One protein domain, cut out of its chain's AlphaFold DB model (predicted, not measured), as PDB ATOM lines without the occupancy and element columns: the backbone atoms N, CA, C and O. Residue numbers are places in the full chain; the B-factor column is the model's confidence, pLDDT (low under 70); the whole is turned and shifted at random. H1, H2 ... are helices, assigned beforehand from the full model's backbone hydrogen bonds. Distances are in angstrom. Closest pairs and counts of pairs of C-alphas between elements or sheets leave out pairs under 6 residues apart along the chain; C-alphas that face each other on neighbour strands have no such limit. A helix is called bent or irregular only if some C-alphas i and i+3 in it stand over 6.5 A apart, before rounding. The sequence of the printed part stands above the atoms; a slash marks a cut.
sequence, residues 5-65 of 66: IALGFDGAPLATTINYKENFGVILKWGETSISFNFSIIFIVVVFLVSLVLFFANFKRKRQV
ATOM      1  N   ILE A   5     -37.581  40.707  17.103       53.38
ATOM      2  CA  ILE A   5     -38.502  41.771  16.695       53.38
ATOM      3  C   ILE A   5     -37.743  42.903  15.983       53.38
ATOM      4  O   ILE A   5     -38.212  43.403  14.972       53.38
ATOM      5  N   ALA A   6     -36.550  43.284  16.444       53.91
ATOM      6  CA  ALA A   6     -35.765  44.366  15.848       53.91
ATOM      7  C   ALA A   6     -35.255  44.042  14.431       53.91
ATOM      8  O   ALA A   6     -35.073  44.954  13.635       53.91
ATOM      9  N   LEU A   7     -35.067  42.759  14.096       57.25
ATOM     10  CA  LEU A   7     -34.659  42.323  12.752       57.25
ATOM     11  C   LEU A   7     -35.807  42.388  11.728       57.25
ATOM     12  O   LEU A   7     -35.555  42.625  10.554       57.25
ATOM     13  N   GLY A   8     -37.060  42.208  12.163       59.94
ATOM     14  CA  GLY A   8     -38.238  42.302  11.289       59.94
ATOM     15  C   GLY A   8     -38.651  43.738  10.936       59.94
ATOM     16  O   GLY A   8     -39.440  43.932  10.018       59.94
ATOM     17  N   PHE A   9     -38.116  44.734  11.649       62.34
ATOM     18  CA  PHE A   9     -38.406  46.161  11.457       62.34
ATOM     19  C   PHE A   9     -37.169  46.973  11.045       62.34
ATOM     20  O   PHE A   9     -37.186  48.199  11.151       62.34
ATOM     21  N   ASP A  10     -36.096  46.320  10.592       57.22
ATOM     22  CA  ASP A  10     -34.869  47.017  10.203       57.22
ATOM     23  C   ASP A  10     -35.140  47.940   8.998       57.22
ATOM     24  O   ASP A  10     -35.620  47.501   7.953       57.22
ATOM     25  N   GLY A  11     -34.913  49.246   9.172       63.47
ATOM     26  CA  GLY A  11     -35.244  50.283   8.184       63.47
ATOM     27  C   GLY A  11     -36.707  50.761   8.165       63.47
ATOM     28  O   GLY A  11     -37.036  51.659   7.389       63.47
ATOM     29  N   ALA A  12     -37.590  50.221   9.012       67.62
ATOM     30  CA  ALA A  12     -38.963  50.707   9.128       67.62
ATOM     31  C   ALA A  12     -39.035  52.004   9.965       67.62
ATOM     32  O   ALA A  12     -38.263  52.174  10.913       67.62
ATOM     33  N   PRO A  13     -39.981  52.919   9.674       71.88
ATOM     34  CA  PRO A  13     -40.203  54.095  10.508       71.88
ATOM     35  C   PRO A  13     -40.496  53.692  11.957       71.88
ATOM     36  O   PRO A  13     -41.325  52.813  12.198       71.88
ATOM     37  N   LEU A  14     -39.881  54.387  12.920       68.69
ATOM     38  CA  LEU A  14     -40.095  54.175  14.362       68.69
ATOM     39  C   LEU A  14     -41.584  54.134  14.735       68.69
ATOM     40  O   LEU A  14     -41.991  53.319  15.559       68.69
ATOM     41  N   ALA A  15     -42.399  54.961  14.075       71.81
ATOM     42  CA  ALA A  15     -43.848  54.970  14.235       71.81
ATOM     43  C   ALA A  15     -44.478  53.606  13.918       71.81
ATOM     44  O   ALA A  15     -45.302  53.131  14.687       71.81
ATOM     45  N   THR A  16     -44.063  52.934  12.843       67.06
ATOM     46  CA  THR A  16     -44.579  51.616  12.445       67.06
ATOM     47  C   THR A  16     -44.192  50.536  13.451       67.06
ATOM     48  O   THR A  16     -45.014  49.688  13.785       67.06
ATOM     49  N   THR A  17     -42.971  50.584  13.987       67.19
ATOM     50  CA  THR A  17     -42.513  49.640  15.015       67.19
ATOM     51  C   THR A  17     -43.263  49.828  16.336       67.19
ATOM     52  O   THR A  17     -43.639  48.843  16.971       67.19
ATOM     53  N   ILE A  18     -43.502  51.080  16.744       69.00
ATOM     54  CA  ILE A  18     -44.295  51.412  17.936       69.00
ATOM     55  C   ILE A  18     -45.740  50.950  17.741       69.00
ATOM     56  O   ILE A  18     -46.250  50.203  18.567       69.00
ATOM     57  N   ASN A  19     -46.350  51.288  16.606       69.88
ATOM     58  CA  ASN A  19     -47.736  50.941  16.302       69.88
ATOM     59  C   ASN A  19     -47.918  49.416  16.188       69.88
ATOM     60  O   ASN A  19     -48.900  48.859  16.666       69.88
ATOM     61  N   TYR A  20     -46.948  48.694  15.621       68.00
ATOM     62  CA  TYR A  20     -46.981  47.233  15.604       68.00
ATOM     63  C   TYR A  20     -46.853  46.639  17.009       68.00
ATOM     64  O   TYR A  20     -47.606  45.735  17.358       68.00
ATOM     65  N   LYS A  21     -45.953  47.162  17.852       64.88
ATOM     66  CA  LYS A  21     -45.868  46.747  19.262       64.88
ATOM     67  C   LYS A  21     -47.152  47.056  20.030       64.88
ATOM     68  O   LYS A  21     -47.520  46.253  20.877       64.88
ATOM     69  N   GLU A  22     -47.828  48.160  19.718       63.69
ATOM     70  CA  GLU A  22     -49.090  48.586  20.337       63.69
ATOM     71  C   GLU A  22     -50.335  47.813  19.863       63.69
ATOM     72  O   GLU A  22     -51.312  47.719  20.613       63.69
ATOM     73  N   ASN A  23     -50.307  47.242  18.656       62.25
ATOM     74  CA  ASN A  23     -51.440  46.506  18.081       62.25
ATOM     75  C   ASN A  23     -51.259  44.979  18.094       62.25
ATOM     76  O   ASN A  23     -52.237  44.248  18.216       62.25
ATOM     77  N   PHE A  24     -50.023  44.495  17.966       60.06
ATOM     78  CA  PHE A  24     -49.692  43.076  17.772       60.06
ATOM     79  C   PHE A  24     -48.602  42.564  18.711       60.06
ATOM     80  O   PHE A  24     -48.367  41.356  18.777       60.06
ATOM     81  N   GLY A  25     -47.921  43.450  19.446       55.78
ATOM     82  CA  GLY A  25     -47.108  43.015  20.572       55.78
ATOM     83  C   GLY A  25     -47.992  42.239  21.543       55.78
ATOM     84  O   GLY A  25     -49.182  42.525  21.662       55.78
ATOM     85  N   VAL A  26     -47.427  41.255  22.242       52.72
ATOM     86  CA  VAL A  26     -48.089  40.623  23.391       52.72
ATOM     87  C   VAL A  26     -48.216  41.688  24.477       52.72
ATOM     88  O   VAL A  26     -47.434  41.749  25.422       52.72
ATOM     89  N   ILE A  27     -49.152  42.611  24.301       52.94
ATOM     90  CA  ILE A  27     -49.513  43.557  25.328       52.94
ATOM     91  C   ILE A  27     -50.479  42.787  26.189       52.94
ATOM     92  O   ILE A  27     -51.564  42.398  25.762       52.94
ATOM     93  N   LEU A  28     -50.049  42.562  27.419       51.69
ATOM     94  CA  LEU A  28     -50.898  42.130  28.507       51.69
ATOM     95  C   LEU A  28     -51.901  43.271  28.788       51.69
ATOM     96  O   LEU A  28     -51.764  43.997  29.766       51.69
ATOM     97  N   LYS A  29     -52.850  43.526  27.879       48.50
ATOM     98  CA  LYS A  29     -53.967  44.449  28.106       48.50
ATOM     99  C   LYS A  29     -55.088  43.656  28.759       48.50
ATOM    100  O   LYS A  29     -55.540  42.653  28.213       48.50
ATOM    101  N   TRP A  30     -55.539  44.122  29.916       48.16
ATOM    102  CA  TRP A  30     -56.798  43.690  30.512       48.16
ATOM    103  C   TRP A  30     -57.717  44.907  30.521       48.16
ATOM    104  O   TRP A  30     -57.513  45.837  31.302       48.16
ATOM    105  N   GLY A  31     -58.681  44.941  29.596       62.06
ATOM    106  CA  GLY A  31     -59.470  46.146  29.320       62.06
ATOM    107  C   GLY A  31     -58.606  47.282  28.757       62.06
ATOM    108  O   GLY A  31     -57.778  47.054  27.876       62.06
ATOM    109  N   GLU A  32     -58.773  48.499  29.280       55.19
ATOM    110  CA  GLU A  32     -57.983  49.682  28.884       55.19
ATOM    111  C   GLU A  32     -56.628  49.788  29.607       55.19
ATOM    112  O   GLU A  32     -55.790  50.623  29.270       55.19
ATOM    113  N   THR A  33     -56.379  48.927  30.592       55.41
ATOM    114  CA  THR A  33     -55.176  48.975  31.427       55.41
ATOM    115  C   THR A  33     -54.064  48.082  30.886       55.41
ATOM    116  O   THR A  33     -54.227  46.869  30.731       55.41
ATOM    117  N   SER A  34     -52.894  48.680  30.639       60.09
ATOM    118  CA  SER A  34     -51.656  47.946  30.376       60.09
ATOM    119  C   SER A  34     -51.164  47.293  31.666       60.09
ATOM    120  O   SER A  34     -50.748  47.987  32.597       60.09
ATOM    121  N   ILE A  35     -51.190  45.964  31.735       62.53
ATOM    122  CA  ILE A  35     -50.574  45.235  32.840       62.53
ATOM    123  C   ILE A  35     -49.060  45.287  32.650       62.53
ATOM    124  O   ILE A  35     -48.526  44.917  31.603       62.53
ATOM    125  N   SER A  36     -48.358  45.751  33.684       71.12
ATOM    126  CA  SER A  36     -46.899  45.739  33.706       71.12
ATOM    127  C   SER A  36     -46.381  44.308  33.555       71.12
ATOM    128  O   SER A  36     -46.806  43.407  34.278       71.12
ATOM    129  N   PHE A  37     -45.416  44.100  32.660       71.94
ATOM    130  CA  PHE A  37     -44.760  42.802  32.469       71.94
ATOM    131  C   PHE A  37     -44.222  42.223  33.791       71.94
ATOM    132  O   PHE A  37     -44.373  41.032  34.061       71.94
ATOM    133  N   ASN A  38     -43.696  43.090  34.664       76.50
ATOM    134  CA  ASN A  38     -43.225  42.708  35.996       76.50
ATOM    135  C   ASN A  38     -44.363  42.159  36.866       76.50
ATOM    136  O   ASN A  38     -44.177  41.163  37.561       76.50
ATOM    137  N   PHE A  39     -45.548  42.771  36.803       80.50
ATOM    138  CA  PHE A  39     -46.719  42.306  37.544       80.50
ATOM    139  C   PHE A  39     -47.163  40.918  37.069       80.50
ATOM    140  O   PHE A  39     -47.416  40.044  37.896       80.50
ATOM    141  N   SER A  40     -47.179  40.678  35.756       80.75
ATOM    142  CA  SER A  40     -47.519  39.366  35.195       80.75
ATOM    143  C   SER A  40     -46.539  38.274  35.620       80.75
ATOM    144  O   SER A  40     -46.967  37.185  35.995       80.75
ATOM    145  N   ILE A  41     -45.232  38.561  35.623       86.12
ATOM    146  CA  ILE A  41     -44.223  37.611  36.112       86.12
ATOM    147  C   ILE A  41     -44.453  37.301  37.590       86.12
ATOM    148  O   ILE A  41     -44.494  36.131  37.966       86.12
ATOM    149  N   ILE A  42     -44.632  38.331  38.420       90.44
ATOM    150  CA  ILE A  42     -44.868  38.157  39.857       90.44
ATOM    151  C   ILE A  42     -46.115  37.303  40.085       90.44
ATOM    152  O   ILE A  42     -46.075  36.359  40.870       90.44
ATOM    153  N   PHE A  43     -47.200  37.582  39.361       88.50
ATOM    154  CA  PHE A  43     -48.436  36.817  39.455       88.50
ATOM    155  C   PHE A  43     -48.223  35.333  39.123       88.50
ATOM    156  O   PHE A  43     -48.627  34.468  39.901       88.50
ATOM    157  N   ILE A  44     -47.528  35.025  38.022       93.12
ATOM    158  CA  ILE A  44     -47.218  33.643  37.624       93.12
ATOM    159  C   ILE A  44     -46.386  32.938  38.701       93.12
ATOM    160  O   ILE A  44     -46.696  31.806  39.073       93.12
ATOM    161  N   VAL A  45     -45.357  33.604  39.234       95.31
ATOM    162  CA  VAL A  45     -44.492  33.040  40.283       95.31
ATOM    163  C   VAL A  45     -45.287  32.754  41.558       95.31
ATOM    164  O   VAL A  45     -45.133  31.686  42.147       95.31
ATOM    165  N   VAL A  46     -46.174  33.664  41.968       96.06
ATOM    166  CA  VAL A  46     -47.021  33.480  43.154       96.06
ATOM    167  C   VAL A  46     -47.964  32.292  42.978       96.06
ATOM    168  O   VAL A  46     -48.020  31.428  43.853       96.06
ATOM    169  N   VAL A  47     -48.665  32.207  41.843       96.62
ATOM    170  CA  VAL A  47     -49.562  31.077  41.551       96.62
ATOM    171  C   VAL A  47     -48.782  29.762  41.559       96.62
ATOM    172  O   VAL A  47     -49.210  28.802  42.197       96.62
ATOM    173  N   PHE A  48     -47.601  29.736  40.937       96.38
ATOM    174  CA  PHE A  48     -46.736  28.560  40.919       96.38
ATOM    175  C   PHE A  48     -46.323  28.117  42.330       96.38
ATOM    176  O   PHE A  48     -46.447  26.938  42.658       96.38
ATOM    177  N   LEU A  49     -45.893  29.047  43.192       96.94
ATOM    178  CA  LEU A  49     -45.513  28.743  44.575       96.94
ATOM    179  C   LEU A  49     -46.684  28.175  45.384       96.94
ATOM    180  O   LEU A  49     -46.513  27.177  46.084       96.94
ATOM    181  N   VAL A  50     -47.877  28.763  45.260       96.88
ATOM    182  CA  VAL A  50     -49.083  28.264  45.941       96.88
ATOM    183  C   VAL A  50     -49.419  26.847  45.473       96.88
ATOM    184  O   VAL A  50     -49.642  25.962  46.302       96.88
ATOM    185  N   SER A  51     -49.393  26.593  44.161       96.00
ATOM    186  CA  SER A  51     -49.599  25.252  43.606       96.00
ATOM    187  C   SER A  51     -48.570  24.246  44.127       96.00
ATOM    188  O   SER A  51     -48.929  23.112  44.440       96.00
ATOM    189  N   LEU A  52     -47.311  24.657  44.276       96.19
ATOM    190  CA  LEU A  52     -46.219  23.812  44.754       96.19
ATOM    191  C   LEU A  52     -46.392  23.459  46.240       96.19
ATOM    192  O   LEU A  52     -46.265  22.295  46.619       96.19
ATOM    193  N   VAL A  53     -46.781  24.427  47.074       95.69
ATOM    194  CA  VAL A  53     -47.119  24.188  48.488       95.69
ATOM    195  C   VAL A  53     -48.290  23.212  48.612       95.69
ATOM    196  O   VAL A  53     -48.207  22.249  49.375       95.69
ATOM    197  N   LEU A  54     -49.359  23.407  47.834       94.00
ATOM    198  CA  LEU A  54     -50.510  22.499  47.818       94.00
ATOM    199  C   LEU A  54     -50.130  21.098  47.332       94.00
ATOM    200  O   LEU A  54     -50.625  20.104  47.869       94.00
ATOM    201  N   PHE A  55     -49.240  21.002  46.345       94.12
ATOM    202  CA  PHE A  55     -48.710  19.730  45.872       94.12
ATOM    203  C   PHE A  55     -47.964  18.997  46.991       94.12
ATOM    204  O   PHE A  55     -48.279  17.841  47.270       94.12
ATOM    205  N   PHE A  56     -47.046  19.667  47.692       92.75
ATOM    206  CA  PHE A  56     -46.314  19.063  48.809       92.75
ATOM    207  C   PHE A  56     -47.221  18.692  49.982       92.75
ATOM    208  O   PHE A  56     -47.057  17.616  50.561       92.75
ATOM    209  N   ALA A  57     -48.203  19.533  50.316       90.56
ATOM    210  CA  ALA A  57     -49.184  19.227  51.352       90.56
ATOM    211  C   ALA A  57     -49.990  17.963  51.003       90.56
ATOM    212  O   ALA A  57     -50.122  17.062  51.834       90.56
ATOM    213  N   ASN A  58     -50.463  17.850  49.758       90.00
ATOM    214  CA  ASN A  58     -51.167  16.662  49.274       90.00
ATOM    215  C   ASN A  58     -50.262  15.425  49.209       90.00
ATOM    216  O   ASN A  58     -50.682  14.337  49.606       90.00
ATOM    217  N   PHE A  59     -49.018  15.581  48.754       86.56
ATOM    218  CA  PHE A  59     -48.039  14.499  48.695       86.56
ATOM    219  C   PHE A  59     -47.729  13.950  50.092       86.56
ATOM    220  O   PHE A  59     -47.775  12.740  50.311       86.56
ATOM    221  N   LYS A  60     -47.505  14.836  51.073       81.12
ATOM    222  CA  LYS A  60     -47.281  14.451  52.473       81.12
ATOM    223  C   LYS A  60     -48.508  13.763  53.070       81.12
ATOM    224  O   LYS A  60     -48.355  12.723  53.703       81.12
ATOM    225  N   ARG A  61     -49.714  14.295  52.830       75.88
ATOM    226  CA  ARG A  61     -50.966  13.700  53.322       75.88
ATOM    227  C   ARG A  61     -51.165  12.279  52.796       75.88
ATOM    228  O   ARG A  61     -51.498  11.400  53.577       75.88
ATOM    229  N   LYS A  62     -50.911  12.024  51.507       72.62
ATOM    230  CA  LYS A  62     -51.023  10.669  50.933       72.62
ATOM    231  C   LYS A  62     -50.012   9.681  51.518       72.62
ATOM    232  O   LYS A  62     -50.315   8.499  51.611       72.62
ATOM    233  N   ARG A  63     -48.836  10.155  51.933       69.06
ATOM    234  CA  ARG A  63     -47.768   9.313  52.483       69.06
ATOM    235  C   ARG A  63     -47.929   8.989  53.977       69.06
ATOM    236  O   ARG A  63     -47.239   8.110  54.459       69.06
ATOM    237  N   GLN A  64     -48.801   9.697  54.697       59.00
ATOM    238  CA  GLN A  64     -49.141   9.410  56.102       59.00
ATOM    239  C   GLN A  64     -50.361   8.485  56.258       59.00
ATOM    240  O   GLN A  64     -50.716   8.135  57.377       59.00
ATOM    241  N   VAL A  65     -51.031   8.144  55.151       55.56
ATOM    242  CA  VAL A  65     -52.228   7.280  55.125       55.56
ATOM    243  C   VAL A  65     -51.886   5.836  54.707       55.56
ATOM    244  O   VAL A  65     -52.733   4.957  54.821       55.56
TER     245      VAL A  65
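What this domain is: This is residues 5 to 65 of the 66 residues of an uncharacterized protein of Fastidiosipila sp (UniProt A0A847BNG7). One long helix, H3, sticks out as an arm with residues 41 to 65 standing free, and beyond its first residue a loose string of loops and two short helices, H2 and H1, carries the rod on. The three helices make no bundle, and a small loop at residues 29 to 34 sticks out from the link between H2 and H3. The printed part has 61 residues with three named helices in the order H1, H2, H3 and no named strand; the class is all helix. It is extended, with a radius of gyration of the C-alphas of 20.3 A and spans of 65 by 27 by 14 A.

Where its parts are: H1 is residues 5 to 8, beginning at C-alpha 5 (-38.502, 41.771, 16.695). H2 is residues 14 to 23, 14.2 A from first to last C-alpha. H3 is residues 37 to 63, 39.1 A long by the same measure, from C-alpha 37 at (-44.760, 42.802, 32.469) to C-alpha 63 at (-47.768, 9.313, 52.483). No helix is bent or irregular.

How they stand to each other: H1 touches no helix. H1 and H2 are apart, with no C-alpha of the one within 8 A of the other. By the same test H2 and H3 are apart, and so are H1 and H3. Residues 29 to 30 pair with residues 33 to 34, antiparallel. Each O i to N i+4 pair in H2 and H3 is within hydrogen-bond range; H1 is too short for such a pair, and its one O i to N i+3 pair is within range.

The domain as a whole: The C-alphas of Gly 11 and Val 65 are the two farthest apart, at 65.9 A. The printed part has no cut. The link from H1 to H2 is tight, with 5 residues; that from H2 to H3 is long, with 13. Mean pLDDT of the printed part is 73.0; residues 5 to 12, 14, 16 to 35 and 63 to 65 are under 70.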